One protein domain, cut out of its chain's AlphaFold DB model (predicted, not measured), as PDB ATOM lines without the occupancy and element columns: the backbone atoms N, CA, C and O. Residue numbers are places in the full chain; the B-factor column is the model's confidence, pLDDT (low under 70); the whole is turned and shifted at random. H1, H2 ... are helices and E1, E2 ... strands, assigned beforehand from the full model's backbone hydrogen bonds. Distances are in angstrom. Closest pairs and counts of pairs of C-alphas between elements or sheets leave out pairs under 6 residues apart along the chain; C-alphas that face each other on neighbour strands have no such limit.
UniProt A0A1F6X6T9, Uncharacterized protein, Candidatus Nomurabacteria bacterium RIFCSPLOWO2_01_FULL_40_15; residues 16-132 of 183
ATOM      1  N   GLU A  16       4.154  32.603  -7.048       88.31
ATOM      2  CA  GLU A  16       4.737  31.847  -8.153       88.31
ATOM      3  C   GLU A  16       4.274  32.406  -9.498       88.31
ATOM      4  O   GLU A  16       5.086  32.639 -10.392       88.31
ATOM      5  N   LYS A  17       2.988  32.757  -9.620       88.62
ATOM      6  CA  LYS A  17       2.493  33.473 -10.808       88.62
ATOM      7  C   LYS A  17       3.205  34.803 -11.018       88.62
ATOM      8  O   LYS A  17       3.502  35.156 -12.158       88.62
ATOM      9  N   VAL A  18       3.497  35.529  -9.937       89.56
ATOM     10  CA  VAL A  18       4.253  36.785 -10.019       89.56
ATOM     11  C   VAL A  18       5.681  36.531 -10.510       89.56
ATOM     12  O   VAL A  18       6.129  37.230 -11.418       89.56
ATOM     13  N   ARG A  19       6.377  35.513  -9.985       91.75
ATOM     14  CA  ARG A  19       7.728  35.126 -10.441       91.75
ATOM     15  C   ARG A  19       7.754  34.770 -11.923       91.75
ATOM     16  O   ARG A  19       8.549  35.340 -12.667       91.75
ATOM     17  N   VAL A  20       6.834  33.913 -12.365       91.75
ATOM     18  CA  VAL A  20       6.702  33.533 -13.779       91.75
ATOM     19  C   VAL A  20       6.471  34.767 -14.654       91.75
ATOM     20  O   VAL A  20       7.131  34.934 -15.680       91.75
ATOM     21  N   ALA A  21       5.593  35.684 -14.235       90.75
ATOM     22  CA  ALA A  21       5.376  36.935 -14.954       90.75
ATOM     23  C   ALA A  21       6.649  37.800 -15.032       90.75
ATOM     24  O   ALA A  21       6.916  38.378 -16.087       90.75
ATOM     25  N   MET A  22       7.457  37.872 -13.964       91.94
ATOM     26  CA  MET A  22       8.735  38.597 -13.992       91.94
ATOM     27  C   MET A  22       9.714  37.980 -14.990       91.94
ATOM     28  O   MET A  22      10.325  38.720 -15.758       91.94
ATOM     29  N   HIS A  23       9.830  36.649 -15.047       90.94
ATOM     30  CA  HIS A  23      10.688  35.985 -16.037       90.94
ATOM     31  C   HIS A  23      10.289  36.337 -17.468       90.94
ATOM     32  O   HIS A  23      11.159  36.668 -18.272       90.94
ATOM     33  N   PHE A  24       8.989  36.345 -17.776       91.88
ATOM     34  CA  PHE A  24       8.509  36.772 -19.092       91.88
ATOM     35  C   PHE A  24       8.852  38.235 -19.392       91.88
ATOM     36  O   PHE A  24       9.323  38.531 -20.487       91.88
ATOM     37  N   ARG A  25       8.663  39.147 -18.428       91.88
ATOM     38  CA  ARG A  25       8.990  40.575 -18.599       91.88
ATOM     39  C   ARG A  25      10.488  40.798 -18.818       91.88
ATOM     40  O   ARG A  25      10.852  41.571 -19.697       91.88
ATOM     41  N   ILE A  26      11.347  40.105 -18.067       91.00
ATOM     42  CA  ILE A  26      12.805  40.146 -18.256       91.00
ATOM     43  C   ILE A  26      13.161  39.619 -19.648       91.00
ATOM     44  O   ILE A  26      13.846  40.302 -20.403       91.00
ATOM     45  N   ALA A  27      12.678  38.428 -20.012       90.94
ATOM     46  CA  ALA A  27      12.989  37.808 -21.298       90.94
ATOM     47  C   ALA A  27      12.548  38.674 -22.487       90.94
ATOM     48  O   ALA A  27      13.257  38.737 -23.489       90.94
ATOM     49  N   GLU A  28      11.404  39.351 -22.379       92.69
ATOM     50  CA  GLU A  28      10.938  40.279 -23.407       92.69
ATOM     51  C   GLU A  28      11.817  41.530 -23.484       92.69
ATOM     52  O   GLU A  28      12.270  41.893 -24.568       92.69
ATOM     53  N   ALA A  29      12.134  42.142 -22.342       91.50
ATOM     54  CA  ALA A  29      12.973  43.334 -22.294       91.50
ATOM     55  C   ALA A  29      14.384  43.084 -22.857       91.50
ATOM     56  O   ALA A  29      14.938  43.923 -23.570       91.50
ATOM     57  N   LEU A  30      14.937  41.891 -22.618       89.81
ATOM     58  CA  LEU A  30      16.238  41.475 -23.143       89.81
ATOM     59  C   LEU A  30      16.280  41.351 -24.681       89.81
ATOM     60  O   LEU A  30      17.362  41.384 -25.261       89.81
ATOM     61  N   LYS A  31      15.137  41.265 -25.375       91.62
ATOM     62  CA  LYS A  31      15.094  41.306 -26.854       91.62
ATOM     63  C   LYS A  31      15.302  42.713 -27.415       91.62
ATOM     64  O   LYS A  31      15.547  42.869 -28.609       91.62
ATOM     65  N   HIS A  32      15.182  43.730 -26.566       92.31
ATOM     66  CA  HIS A  32      15.175  45.141 -26.942       92.31
ATOM     67  C   HIS A  32      16.291  45.933 -26.251       92.31
ATOM     68  O   HIS A  32      16.178  47.148 -26.098       92.31
ATOM     69  N   ILE A  33      17.363  45.256 -25.830       89.56
ATOM     70  CA  ILE A  33      18.510  45.892 -25.178       89.56
ATOM     71  C   ILE A  33      19.070  46.995 -26.079       89.56
ATOM     72  O   ILE A  33      19.284  46.803 -27.277       89.56
ATOM     73  N   MET A  34      19.340  48.145 -25.472       88.94
ATOM     74  CA  MET A  34      19.940  49.304 -26.131       88.94
ATOM     75  C   MET A  34      21.324  49.607 -25.558       88.94
ATOM     76  O   MET A  34      21.703  49.087 -24.509       88.94
ATOM     77  N   THR A  35      22.089  50.457 -26.241       88.69
ATOM     78  CA  THR A  35      23.375  50.929 -25.711       88.69
ATOM     79  C   THR A  35      23.166  52.040 -24.668       88.69
ATOM     80  O   THR A  35      22.136  52.724 -24.713       88.69
ATOM     81  N   PRO A  36      24.117  52.259 -23.742       84.75
ATOM     82  CA  PRO A  36      24.051  53.362 -22.781       84.75
ATOM     83  C   PRO A  36      23.923  54.734 -23.453       84.75
ATOM     84  O   PRO A  36      23.114  55.554 -23.033       84.75
ATOM     85  N   GLU A  37      24.627  54.957 -24.566       84.06
ATOM     86  CA  GLU A  37      24.574  56.220 -25.312       84.06
ATOM     87  C   GLU A  37      23.176  56.455 -25.890       84.06
ATOM     88  O   GLU A  37      22.669  57.578 -25.895       84.06
ATOM     89  N   ARG A  38      22.522  55.386 -26.371       84.81
ATOM     90  CA  ARG A  38      21.139  55.469 -26.840       84.81
ATOM     91  C   ARG A  38      20.202  55.805 -25.686       84.81
ATOM     92  O   ARG A  38      19.349  56.672 -25.848       84.81
ATOM     93  N   PHE A  39      20.376  55.160 -24.538       84.44
ATOM     94  CA  PHE A  39      19.577  55.429 -23.348       84.44
ATOM     95  C   PHE A  39      19.698  56.893 -22.894       84.44
ATOM     96  O   PHE A  39      18.681  57.563 -22.713       84.44
ATOM     97  N   GLU A  40      20.914  57.438 -22.822       78.62
ATOM     98  CA  GLU A  40      21.151  58.847 -22.476       78.62
ATOM     99  C   GLU A  40      20.485  59.815 -23.465       78.62
ATOM    100  O   GLU A  40      19.808  60.762 -23.056       78.62
ATOM    101  N   GLN A  41      20.587  59.552 -24.773       78.69
ATOM    102  CA  GLN A  41      19.905  60.358 -25.796       78.69
ATOM    103  C   GLN A  41      18.379  60.377 -25.623       78.69
ATOM    104  O   GLN A  41      17.725  61.364 -25.973       78.69
ATOM    105  N   LEU A  42      17.800  59.281 -25.125       76.94
ATOM    106  CA  LEU A  42      16.363  59.155 -24.898       76.94
ATOM    107  C   LEU A  42      15.909  59.819 -23.590       76.94
ATOM    108  O   LEU A  42      14.757  60.248 -23.520       76.94
ATOM    109  N   LEU A  43      16.788  59.950 -22.591       71.00
ATOM    110  CA  LEU A  43      16.501  60.665 -21.342       71.00
ATOM    111  C   LEU A  43      16.503  62.189 -21.506       71.00
ATOM    112  O   LEU A  43      15.681  62.867 -20.888       71.00
ATOM    113  N   TYR A  44      17.347  62.728 -22.393       65.94
ATOM    114  CA  TYR A  44      17.469  64.175 -22.629       65.94
ATOM    115  C   TYR A  44      16.995  64.623 -24.028       65.94
ATOM    116  O   TYR A  44      17.741  65.269 -24.770       65.94
ATOM    117  N   PRO A  45      15.752  64.321 -24.451       55.16
ATOM    118  CA  PRO A  45      15.302  64.662 -25.786       55.16
ATOM    119  C   PRO A  45      14.999  66.161 -25.877       55.16
ATOM    120  O   PRO A  45      14.069  66.673 -25.243       55.16
ATOM    121  N   GLY A  46      15.726  66.848 -26.761       50.16
ATOM    122  CA  GLY A  46      15.374  68.175 -27.266       50.16
ATOM    123  C   GLY A  46      13.953  68.179 -27.850       50.16
ATOM    124  O   GLY A  46      13.720  67.753 -28.977       50.16
ATOM    125  N   SER A  47      12.989  68.554 -27.011       43.56
ATOM    126  CA  SER A  47      11.605  69.014 -27.231       43.56
ATOM    127  C   SER A  47      10.657  68.392 -28.286       43.56
ATOM    128  O   SER A  47       9.499  68.798 -28.294       43.56
ATOM    129  N   LYS A  48      10.998  67.389 -29.115       46.69
ATOM    130  CA  LYS A  48      10.039  66.846 -30.123       46.69
ATOM    131  C   LYS A  48       9.870  65.322 -30.210       46.69
ATOM    132  O   LYS A  48       8.991  64.869 -30.935       46.69
ATOM    133  N   LYS A  49      10.639  64.511 -29.470       51.47
ATOM    134  CA  LYS A  49      10.589  63.028 -29.570       51.47
ATOM    135  C   LYS A  49      10.319  62.284 -28.250       51.47
ATOM    136  O   LYS A  49      10.561  61.084 -28.173       51.47
ATOM    137  N   ARG A  50       9.773  62.959 -27.228       53.88
ATOM    138  CA  ARG A  50       9.573  62.393 -25.873       53.88
ATOM    139  C   ARG A  50       8.766  61.086 -25.848       53.88
ATOM    140  O   ARG A  50       9.145  60.169 -25.137       53.88
ATOM    141  N   LYS A  51       7.699  60.975 -26.649       55.41
ATOM    142  CA  LYS A  51       6.837  59.777 -26.666       55.41
ATOM    143  C   LYS A  51       7.549  58.533 -27.222       55.41
ATOM    144  O   LYS A  51       7.485  57.465 -26.625       55.41
ATOM    145  N   LEU A  52       8.276  58.688 -28.327       56.19
ATOM    146  CA  LEU A  52       9.088  57.611 -28.909       56.19
ATOM    147  C   LEU A  52      10.227  57.202 -27.965       56.19
ATOM    148  O   LEU A  52      10.486  56.014 -27.804       56.19
ATOM    149  N   ALA A  53      10.847  58.179 -27.296       60.03
ATOM    150  CA  ALA A  53      11.879  57.934 -26.294       60.03
ATOM    151  C   ALA A  53      11.364  57.095 -25.114       60.03
ATOM    152  O   ALA A  53      12.003  56.119 -24.729       60.03
ATOM    153  N   SER A  54      10.168  57.410 -24.602       70.31
ATOM    154  CA  SER A  54       9.554  56.635 -23.520       70.31
ATOM    155  C   SER A  54       9.203  55.202 -23.924       70.31
ATOM    156  O   SER A  54       9.385  54.291 -23.127       70.31
ATOM    157  N   GLU A  55       8.735  54.963 -25.154       79.81
ATOM    158  CA  GLU A  55       8.354  53.613 -25.601       79.81
ATOM    159  C   GLU A  55       9.556  52.684 -25.793       79.81
ATOM    160  O   GLU A  55       9.446  51.475 -25.593       79.81
ATOM    161  N   GLU A  56      10.693  53.220 -26.228       82.31
ATOM    162  CA  GLU A  56      11.916  52.437 -26.409       82.31
ATOM    163  C   GLU A  56      12.507  52.035 -25.052       82.31
ATOM    164  O   GLU A  56      12.788  50.857 -24.849       82.31
ATOM    165  N   ILE A  57      12.581  52.974 -24.097       82.88
ATOM    166  CA  ILE A  57      12.998  52.685 -22.716       82.88
ATOM    167  C   ILE A  57      12.053  51.666 -22.071       82.88
ATOM    168  O   ILE A  57      12.503  50.711 -21.449       82.88
ATOM    169  N   ILE A  58      10.737  51.825 -22.237       84.56
ATOM    170  CA  ILE A  58       9.760  50.870 -21.694       84.56
ATOM    171  C   ILE A  58       9.963  49.474 -22.292       84.56
ATOM    172  O   ILE A  58       9.920  48.493 -21.556       84.56
ATOM    173  N   ARG A  59      10.221  49.367 -23.602       89.06
ATOM    174  CA  ARG A  59      10.465  48.074 -24.263       89.06
ATOM    175  C   ARG A  59      11.741  47.388 -23.797       89.06
ATOM    176  O   ARG A  59      11.760  46.166 -23.757       89.06
ATOM    177  N   SER A  60      12.772  48.143 -23.431       89.75
ATOM    178  CA  SER A  60      14.002  47.598 -22.847       89.75
ATOM    179  C   SER A  60      13.927  47.425 -21.328       89.75
ATOM    180  O   SER A  60      14.948  47.150 -20.697       89.75
ATOM    181  N   SER A  61      12.742  47.572 -20.723       91.38
ATOM    182  CA  SER A  61      12.560  47.516 -19.274       91.38
ATOM    183  C   SER A  61      11.623  46.402 -18.825       91.38
ATOM    184  O   SER A  61      10.534  46.220 -19.364       91.38
ATOM    185  N   ALA A  62      12.001  45.710 -17.752       92.25
ATOM    186  CA  ALA A  62      11.057  44.925 -16.969       92.25
ATOM    187  C   ALA A  62      10.353  45.854 -15.972       92.25
ATOM    188  O   ALA A  62      10.999  46.460 -15.118       92.25
ATOM    189  N   ILE A  63       9.031  45.977 -16.093       91.38
ATOM    190  CA  ILE A  63       8.220  46.839 -15.226       91.38
ATOM    191  C   ILE A  63       7.620  46.009 -14.094       91.38
ATOM    192  O   ILE A  63       7.093  44.923 -14.335       91.38
ATOM    193  N   ALA A  64       7.659  46.534 -12.875       92.31
ATOM    194  CA  ALA A  64       6.987  46.004 -11.696       92.31
ATOM    195  C   ALA A  64       5.984  47.037 -11.172       92.31
ATOM    196  O   ALA A  64       6.319  48.207 -11.027       92.31
ATOM    197  N   HIS A  65       4.748  46.639 -10.879       89.69
ATOM    198  CA  HIS A  65       3.691  47.607 -10.540       89.69
ATOM    199  C   HIS A  65       3.664  48.025  -9.070       89.69
ATOM    200  O   HIS A  65       2.977  48.972  -8.706       89.69
ATOM    201  N   ASN A  66       4.372  47.300  -8.210       89.12
ATOM    202  CA  ASN A  66       4.401  47.538  -6.774       89.12
ATOM    203  C   ASN A  66       5.713  47.011  -6.182       89.12
ATOM    204  O   ASN A  66       6.456  46.278  -6.838       89.12
ATOM    205  N   LEU A  67       5.967  47.349  -4.917       89.75
ATOM    206  CA  LEU A  67       7.194  46.975  -4.216       89.75
ATOM    207  C   LEU A  67       7.397  45.452  -4.122       89.75
ATOM    208  O   LEU A  67       8.529  44.978  -4.168       89.75
ATOM    209  N   THR A  68       6.314  44.669  -4.029       90.81
ATOM    210  CA  THR A  68       6.404  43.198  -3.975       90.81
ATOM    211  C   THR A  68       6.885  42.630  -5.306       90.81
ATOM    212  O   THR A  68       7.827  41.838  -5.327       90.81
ATOM    213  N   GLU A  69       6.284  43.058  -6.421       93.50
ATOM    214  CA  GLU A  69       6.746  42.694  -7.764       93.50
ATOM    215  C   GLU A  69       8.190  43.138  -7.986       93.50
ATOM    216  O   GLU A  69       8.987  42.379  -8.526       93.50
ATOM    217  N   PHE A  70       8.547  44.340  -7.528       93.00
ATOM    218  CA  PHE A  70       9.883  44.888  -7.726       93.00
ATOM    219  C   PHE A  70      10.940  44.121  -6.930       93.00
ATOM    220  O   PHE A  70      11.979  43.761  -7.477       93.00
ATOM    221  N   LYS A  71      10.646  43.762  -5.676       92.44
ATOM    222  CA  LYS A  71      11.500  42.875  -4.882       92.44
ATOM    223  C   LYS A  71      11.723  41.539  -5.592       92.44
ATOM    224  O   LYS A  71      12.862  41.099  -5.705       92.44
ATOM    225  N   ILE A  72      10.656  40.911  -6.088       92.81
ATOM    226  CA  ILE A  72      10.755  39.637  -6.812       92.81
ATOM    227  C   ILE A  72      11.588  39.805  -8.088       92.81
ATOM    228  O   ILE A  72      12.461  38.985  -8.355       92.81
ATOM    229  N   LEU A  73      11.372  40.879  -8.849       92.50
ATOM    230  CA  LEU A  73      12.157  41.202 -10.040       92.50
ATOM    231  C   LEU A  73      13.655  41.311  -9.714       92.50
ATOM    232  O   LEU A  73      14.472  40.680 -10.381       92.50
ATOM    233  N   LEU A  74      14.019  42.057  -8.667       91.50
ATOM    234  CA  LEU A  74      15.408  42.205  -8.230       91.50
ATOM    235  C   LEU A  74      16.012  40.885  -7.725       91.50
ATOM    236  O   LEU A  74      17.181  40.619  -7.992       91.50
ATOM    237  N   GLU A  75      15.238  40.041  -7.038       90.81
ATOM    238  CA  GLU A  75      15.679  38.699  -6.625       90.81
ATOM    239  C   GLU A  75      16.006  37.814  -7.835       90.81
ATOM    240  O   GLU A  75      17.057  37.173  -7.866       90.81
ATOM    241  N   GLU A  76      15.125  37.774  -8.837       89.25
ATOM    242  CA  GLU A  76      15.332  36.962 -10.040       89.25
ATOM    243  C   GLU A  76      16.523  37.469 -10.864       89.25
ATOM    244  O   GLU A  76      17.340  36.675 -11.336       89.25
ATOM    245  N   LEU A  77      16.697  38.788 -10.958       87.38
ATOM    246  CA  LEU A  77      17.874  39.385 -11.586       87.38
ATOM    247  C   LEU A  77      19.157  39.127 -10.801       87.38
ATOM    248  O   LEU A  77      20.195  38.855 -11.402       87.38
ATOM    249  N   GLY A  78      19.097  39.186  -9.473       85.25
ATOM    250  CA  GLY A  78      20.235  38.905  -8.607       85.25
ATOM    251  C   GLY A  78      20.751  37.483  -8.787       85.25
ATOM    252  O   GLY A  78      21.958  37.285  -8.907       85.25
ATOM    253  N   LYS A  79      19.840  36.508  -8.915       85.00
ATOM    254  CA  LYS A  79      20.179  35.114  -9.246       85.00
ATOM    255  C   LYS A  79      20.797  34.992 -10.639       85.00
ATOM    256  O   LYS A  79      21.830  34.348 -10.786       85.00
ATOM    257  N   ALA A  80      20.181  35.609 -11.650       81.31
ATOM    258  CA  ALA A  80      20.617  35.488 -13.041       81.31
ATOM    259  C   ALA A  80      21.975  36.159 -13.310       81.31
ATOM    260  O   ALA A  80      22.772  35.654 -14.095       81.31
ATOM    261  N   LEU A  81      22.240  37.292 -12.657       78.44
ATOM    262  CA  LEU A  81      23.443  38.103 -12.869       78.44
ATOM    263  C   LEU A  81      24.500  37.919 -11.773       78.44
ATOM    264  O   LEU A  81      25.549  38.556 -11.845       78.44
ATOM    265  N   ASN A  82      24.225  37.090 -10.761       81.00
ATOM    266  CA  ASN A  82      25.040  36.940  -9.555       81.00
ATOM    267  C   ASN A  82      25.368  38.296  -8.890       81.00
ATOM    268  O   ASN A  82      26.524  38.619  -8.614       81.00
ATOM    269  N   LYS A  83      24.334  39.123  -8.681       80.12
ATOM    270  CA  LYS A  83      24.433  40.484  -8.122       80.12
ATOM    271  C   LYS A  83      23.525  40.651  -6.908       80.12
ATOM    272  O   LYS A  83      22.449  40.063  -6.840       80.12
ATOM    273  N   ASN A  84      23.940  41.500  -5.969       79.56
ATOM    274  CA  ASN A  84      23.097  41.913  -4.851       79.56
ATOM    275  C   ASN A  84      22.431  43.261  -5.162       79.56
ATOM    276  O   ASN A  84      23.114  44.233  -5.473       79.56
ATOM    277  N   PHE A  85      21.106  43.308  -5.038       82.50
ATOM    278  CA  PHE A  85      20.285  44.497  -5.263       82.50
ATOM    279  C   PHE A  85      19.575  44.987  -3.987       82.50
ATOM    280  O   PHE A  85      18.638  45.775  -4.071       82.50
ATOM    281  N   SER A  86      19.988  44.539  -2.795       74.88
ATOM    282  CA  SER A  86      19.310  44.881  -1.536       74.88
ATOM    283  C   SER A  86      19.229  46.390  -1.277       74.88
ATOM    284  O   SER A  86      18.180  46.862  -0.851       74.88
ATOM    285  N   GLY A  87      20.290  47.144  -1.588       82.88
ATOM    286  CA  GLY A  87      20.299  48.609  -1.451       82.88
ATOM    287  C   GLY A  87      19.409  49.319  -2.474       82.88
ATOM    288  O   GLY A  87      18.789  50.326  -2.164       82.88
ATOM    289  N   VAL A  88      19.254  48.745  -3.672       89.56
ATOM    290  CA  VAL A  88      18.400  49.312  -4.730       89.56
ATOM    291  C   VAL A  88      16.933  49.313  -4.308       89.56
ATOM    292  O   VAL A  88      16.224  50.285  -4.538       89.56
ATOM    293  N   LEU A  89      16.467  48.239  -3.663       90.69
ATOM    294  CA  LEU A  89      15.074  48.145  -3.229       90.69
ATOM    295  C   LEU A  89      14.713  49.250  -2.227       90.69
ATOM    296  O   LEU A  89      13.668  49.880  -2.369       90.69
ATOM    297  N   ALA A  90      15.559  49.460  -1.217       91.19
ATOM    298  CA  ALA A  90      15.334  50.470  -0.188       91.19
ATOM    299  C   ALA A  90      15.422  51.889  -0.770       91.19
ATOM    300  O   ALA A  90      14.523  52.698  -0.543       91.19
ATOM    301  N   HIS A  91      16.446  52.135  -1.588       93.38
ATOM    302  CA  HIS A  91      16.684  53.408  -2.259       93.38
ATOM    303  C   HIS A  91      15.497  53.838  -3.138       93.38
ATOM    304  O   HIS A  91      14.908  54.896  -2.922       93.38
ATOM    305  N   GLU A  92      15.051  52.980  -4.060       92.69
ATOM    306  CA  GLU A  92      13.919  53.304  -4.941       92.69
ATOM    307  C   GLU A  92      12.593  53.407  -4.186       92.69
ATOM    308  O   GLU A  92      11.708  54.179  -4.558       92.69
ATOM    309  N   ASN A  93      12.426  52.644  -3.104       92.69
ATOM    310  CA  ASN A  93      11.236  52.761  -2.273       92.69
ATOM    311  C   ASN A  93      11.174  54.110  -1.540       92.69
ATOM    312  O   ASN A  93      10.085  54.662  -1.393       92.69
ATOM    313  N   ALA A  94      12.317  54.665  -1.122       93.94
ATOM    314  CA  ALA A  94      12.372  55.981  -0.492       93.94
ATOM    315  C   ALA A  94      11.885  57.082  -1.449       93.94
ATOM    316  O   ALA A  94      11.006  57.865  -1.078       93.94
ATOM    317  N   HIS A  95      12.359  57.079  -2.703       93.38
ATOM    318  CA  HIS A  95      11.858  57.991  -3.739       93.38
ATOM    319  C   HIS A  95      10.340  57.896  -3.900       93.38
ATOM    320  O   HIS A  95       9.643  58.909  -3.935       93.38
ATOM    321  N   MET A  96       9.819  56.672  -3.986       92.06
ATOM    322  CA  MET A  96       8.408  56.421  -4.280       92.06
ATOM    323  C   MET A  96       7.499  56.832  -3.121       92.06
ATOM    324  O   MET A  96       6.473  57.461  -3.362       92.06
ATOM    325  N   ASN A  97       7.908  56.583  -1.875       92.38
ATOM    326  CA  ASN A  97       7.177  57.038  -0.690       92.38
ATOM    327  C   ASN A  97       7.025  58.564  -0.664       92.38
ATOM    328  O   ASN A  97       5.931  59.080  -0.423       92.38
ATOM    329  N   VAL A  98       8.113  59.298  -0.917       93.31
ATOM    330  CA  VAL A  98       8.069  60.768  -0.943       93.31
ATOM    331  C   VAL A  98       7.278  61.264  -2.152       93.31
ATOM    332  O   VAL A  98       6.475  62.183  -2.011       93.31
ATOM    333  N   ALA A  99       7.414  60.625  -3.316       90.50
ATOM    334  CA  ALA A  99       6.618  60.957  -4.497       90.50
ATOM    335  C   ALA A  99       5.110  60.813  -4.230       90.50
ATOM    336  O   ALA A  99       4.342  61.721  -4.550       90.50
ATOM    337  N   GLU A 100       4.678  59.721  -3.595       89.44
ATOM    338  CA  GLU A 100       3.277  59.515  -3.213       89.44
ATOM    339  C   GLU A 100       2.797  60.548  -2.183       89.44
ATOM    340  O   GLU A 100       1.696  61.089  -2.326       89.44
ATOM    341  N   ALA A 101       3.623  60.874  -1.182       90.38
ATOM    342  CA  ALA A 101       3.309  61.891  -0.176       90.38
ATOM    343  C   ALA A 101       3.135  63.291  -0.793       90.38
ATOM    344  O   ALA A 101       2.215  64.027  -0.428       90.38
ATOM    345  N   GLU A 102       3.957  63.619  -1.790       87.88
ATOM    346  CA  GLU A 102       3.874  64.845  -2.592       87.88
ATOM    347  C   GLU A 102       2.789  64.762  -3.691       87.88
ATOM    348  O   GLU A 102       2.672  65.643  -4.545       87.88
ATOM    349  N   LYS A 103       1.953  63.711  -3.672       85.38
ATOM    350  CA  LYS A 103       0.838  63.471  -4.609       85.38
ATOM    351  C   LYS A 103       1.277  63.372  -6.072       85.38
ATOM    352  O   LYS A 103       0.477  63.593  -6.989       85.38
ATOM    353  N   VAL A 104       2.534  63.015  -6.311       85.81
ATOM    354  CA  VAL A 104       3.045  62.683  -7.638       85.81
ATOM    355  C   VAL A 104       2.498  61.316  -8.024       85.81
ATOM    356  O   VAL A 104       2.554  60.357  -7.257       85.81
ATOM    357  N   LYS A 105       1.926  61.209  -9.226       82.44
ATOM    358  CA  LYS A 105       1.353  59.941  -9.674       82.44
ATOM    359  C   LYS A 105       2.466  58.945  -9.980       82.44
ATOM    360  O   LYS A 105       3.198  59.096 -10.953       82.44
ATOM    361  N   VAL A 106       2.520  57.887  -9.190       82.81
ATOM    362  CA  VAL A 106       3.440  56.767  -9.356       82.81
ATOM    363  C   VAL A 106       2.826  55.692 -10.264       82.81
ATOM    364  O   VAL A 106       1.623  55.433 -10.214       82.81
ATOM    365  N   ILE A 107       3.635  55.097 -11.145       83.81
ATOM    366  CA  ILE A 107       3.217  54.031 -12.076       83.81
ATOM    367  C   ILE A 107       3.764  52.664 -11.641       83.81
ATOM    368  O   ILE A 107       3.113  51.642 -11.869       83.81
ATOM    369  N   GLY A 108       4.955  52.633 -11.045       88.00
ATOM    370  CA  GLY A 108       5.630  51.404 -10.638       88.00
ATOM    371  C   GLY A 108       7.142  51.572 -10.664       88.00
ATOM    372  O   GLY A 108       7.640  52.682 -10.577       88.00
ATOM    373  N   TYR A 109       7.873  50.483 -10.828       91.56
ATOM    374  CA  TYR A 109       9.329  50.437 -10.897       91.56
ATOM    375  C   TYR A 109       9.749  49.857 -12.245       91.56
ATOM    376  O   TYR A 109       9.046  49.014 -12.808       91.56
ATOM    377  N   ALA A 110      10.892  50.285 -12.760       90.06
ATOM    378  CA  ALA A 110      11.510  49.727 -13.954       90.06
ATOM    379  C   ALA A 110      12.888  49.172 -13.613       90.06
ATOM    380  O   ALA A 110      13.624  49.754 -12.821       90.06
ATOM    381  N   VAL A 111      13.256  48.085 -14.287       91.19
ATOM    382  CA  VAL A 111      14.655  47.728 -14.502       91.19
ATOM    383  C   VAL A 111      14.926  47.737 -16.000       91.19
ATOM    384  O   VAL A 111      14.446  46.857 -16.712       91.19
ATOM    385  N   THR A 112      15.665  48.736 -16.476       90.06
ATOM    386  CA  THR A 112      16.105  48.851 -17.870       90.06
ATOM    387  C   THR A 112      17.371  48.038 -18.095       90.06
ATOM    388  O   THR A 112      18.327  48.145 -17.324       90.06
ATOM    389  N   PHE A 113      17.398  47.258 -19.174       90.62
ATOM    390  CA  PHE A 113      18.555  46.470 -19.587       90.62
ATOM    391  C   PHE A 113      19.321  47.171 -20.702       90.62
ATOM    392  O   PHE A 113      18.763  47.540 -21.739       90.62
ATOM    393  N   LEU A 114      20.621  47.319 -20.485       89.19
ATOM    394  CA  LEU A 114      21.556  47.976 -21.381       89.19
ATOM    395  C   LEU A 114      22.681  47.022 -21.765       89.19
ATOM    396  O   LEU A 114      23.079  46.144 -20.994       89.19
ATOM    397  N   LYS A 115      23.218  47.227 -22.962       87.94
ATOM    398  CA  LYS A 115      24.400  46.517 -23.432       87.94
ATOM    399  C   LYS A 115      25.625  47.051 -22.691       87.94
ATOM    400  O   LYS A 115      25.898  48.247 -22.716       87.94
ATOM    401  N   GLY A 116      26.327  46.164 -22.006       84.56
ATOM    402  CA  GLY A 116      27.580  46.437 -21.322       84.56
ATOM    403  C   GLY A 116      28.806  46.203 -22.208       84.56
ATOM    404  O   GLY A 116      28.680  45.815 -23.375       84.56
ATOM    405  N   PRO A 117      30.011  46.409 -21.650       81.25
ATOM    406  CA  PRO A 117      31.261  46.037 -22.303       81.25
ATOM    407  C   PRO A 117      31.268  44.545 -22.648       81.25
ATOM    408  O   PRO A 117      30.736  43.738 -21.885       81.25
ATOM    409  N   GLU A 118      31.869  44.187 -23.784       81.00
ATOM    410  CA  GLU A 118      32.072  42.786 -24.192       81.00
ATOM    411  C   GLU A 118      30.777  41.945 -24.226       81.00
ATOM    412  O   GLU A 118      30.767  40.785 -23.831       81.00
ATOM    413  N   GLU A 119      29.666  42.535 -24.686       74.44
ATOM    414  CA  GLU A 119      28.342  41.881 -24.769       74.44
ATOM    415  C   GLU A 119      27.718  41.500 -23.408       74.44
ATOM    416  O   GLU A 119      26.713  40.787 -23.362       74.44
ATOM    417  N   SER A 120      28.260  41.994 -22.290       80.69
ATOM    418  CA  SER A 120      27.630  41.836 -20.973       80.69
ATOM    419  C   SER A 120      26.307  42.611 -20.870       80.69
ATOM    420  O   SER A 120      26.005  43.477 -21.690       80.69
ATOM    421  N   ILE A 121      25.498  42.316 -19.847       78.88
ATOM    422  CA  ILE A 121      24.258  43.053 -19.560       78.88
ATOM    423  C   ILE A 121      24.472  43.944 -18.336       78.88
ATOM    424  O   ILE A 121      24.842  43.483 -17.251       78.88
ATOM    425  N   VAL A 122      24.183  45.230 -18.509       81.88
ATOM    426  CA  VAL A 122      24.068  46.213 -17.430       81.88
ATOM    427  C   VAL A 122      22.584  46.444 -17.162       81.88
ATOM    428  O   VAL A 122      21.775  46.454 -18.084       81.88
ATOM    429  N   SER A 123      22.210  46.613 -15.897       79.75
ATOM    430  CA  SER A 123      20.839  46.935 -15.507       79.75
ATOM    431  C   SER A 123      20.800  48.223 -14.697       79.75
ATOM    432  O   SER A 123      21.650  48.445 -13.835       79.75
ATOM    433  N   LEU A 124      19.805  49.060 -14.983       80.75
ATOM    434  CA  LEU A 124      19.489  50.267 -14.226       80.75
ATOM    435  C   LEU A 124      18.088  50.119 -13.654       80.75
ATOM    436  O   LEU A 124      17.148  49.863 -14.403       80.75
ATOM    437  N   ALA A 125      17.952  50.269 -12.345       78.25
ATOM    438  CA  ALA A 125      16.664  50.237 -11.673       78.25
ATOM    439  C   ALA A 125      16.253  51.657 -11.284       78.25
ATOM    440  O   ALA A 125      17.117  52.431 -10.886       78.25
ATOM    441  N   PHE A 126      14.973  51.991 -11.440       77.44
ATOM    442  CA  PHE A 126      14.428  53.284 -11.026       77.44
ATOM    443  C   PHE A 126      12.911  53.235 -10.806       77.44
ATOM    444  O   PHE A 126      12.190  52.460 -11.448       77.44
ATOM    445  N   GLY A 127      12.405  54.104  -9.933       72.94
ATOM    446  CA  GLY A 127      10.982  54.409  -9.805       72.94
ATOM    447  C   GLY A 127      10.414  55.096 -11.056       72.94
ATOM    448  O   GLY A 127      10.972  56.056 -11.587       72.94
ATOM    449  N   ILE A 128       9.266  54.621 -11.534       73.56
ATOM    450  CA  ILE A 128       8.500  55.214 -12.631       73.56
ATOM    451  C   ILE A 128       7.413  56.109 -12.039       73.56
ATOM    452  O   ILE A 128       6.416  55.640 -11.482       73.56
ATOM    453  N   MET A 129       7.565  57.408 -12.253       74.06
ATOM    454  CA  MET A 129       6.604  58.425 -11.840       74.06
ATOM    455  C   MET A 129       6.177  59.288 -13.029       74.06
ATOM    456  O   MET A 129       6.955  59.567 -13.944       74.06
ATOM    457  N   ILE A 130       4.924  59.730 -13.022       64.56
ATOM    458  CA  ILE A 130       4.463  60.804 -13.896       64.56
ATOM    459  C   ILE A 130       5.019  62.092 -13.321       64.56
ATOM    460  O   ILE A 130       4.672  62.465 -12.205       64.56
ATOM    461  N   SER A 131       5.886  62.745 -14.092       63.59
ATOM    462  CA  SER A 131       6.612  63.932 -13.655       63.59
ATOM    463  C   SER A 131       5.702  64.948 -12.938       63.59
ATOM    464  O   SER A 131       4.635  65.271 -13.472       63.59
ATOM    465  N   PRO A 132       6.133  65.509 -11.789       57.19
ATOM    466  CA  PRO A 132       5.392  66.547 -11.071       57.19
ATOM    467  C   PRO A 132       5.166  67.806 -11.920       57.19
ATOM    468  O   PRO A 132       4.238  68.569 -11.652       57.19
TER     469      PRO A 132
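This is residues 16 to 132 of the 183 residues of an uncharacterized protein of Candidatus Nomurabacteria bacterium RIFCSPLOWO2_01_FULL_40_15 (UniProt A0A1F6X6T9). A long hairpin of strands, E2 and E3, runs through the middle, with short E1 beside E2 completing a small sheet; H4 and H5, a helical hairpin, cover one face along the strands. H1 crosses slantwise over E1 and E2, while H3 is on the face opposite H4 and H5, with H2 packed on it. The printed part has 117 residues with five named helices and three named strands, in the order H1 H2 H3 E1 H4 H5 E2 E3. The sheet, E1 E2 E3, is antiparallel; the class is mixed, and the whole is compact, with a radius of gyration of the C-alphas of 14.3 A and spans of 40 by 40 by 24 A.

Find C-alpha 16 at (4.737, 31.847, -8.153); from there H1 runs 25.3 A to residue 32. Next come H2, residues 36 to 43, H3, residues 50 to 59, and E1, residues 61 to 64. H4, residues 67 to 81, spans 20.4 A, and H5, residues 86 to 101, 23.4 A. E2, residues 106 to 115, spans 27.2 A; E3, residues 121 to 129, spans 24.6 A and ends at C-alpha 129, (6.604, 58.425, -11.840).

Look first between E1 and E2: N 62 and O 111 are 2.9 A apart. Between E2 and E3, N 112 and O 124 are 2.8 A apart. H1 touches H4 with residues 18 to 23 alone, at a steep tilt of 61 degrees; the closest C-alphas, of Met 22 and Leu 73, are 5.8 A apart. H4 and H5 touch at a shallow tilt of 25 degrees, opposite ways, closest at the C-alphas of Lys 71 and Leu 89, 6.6 A. H2 only grazes the sheet with residues 36 to 39 and touches H3, closest at the C-alphas of Leu 42 and Ala 53, 4.9 A. Every O i to N i+4 pair is within hydrogen-bond range in H2, H3 and H4, against 11 of 13 in H1 and 11 of 12 in H5.

The C-alphas farthest apart, of Glu 16 and Gly 46, are 42.4 A apart. The printed part has no cut and no long link. Look for pLDDT under 70 at residues 44 to 53 and 130 to 132.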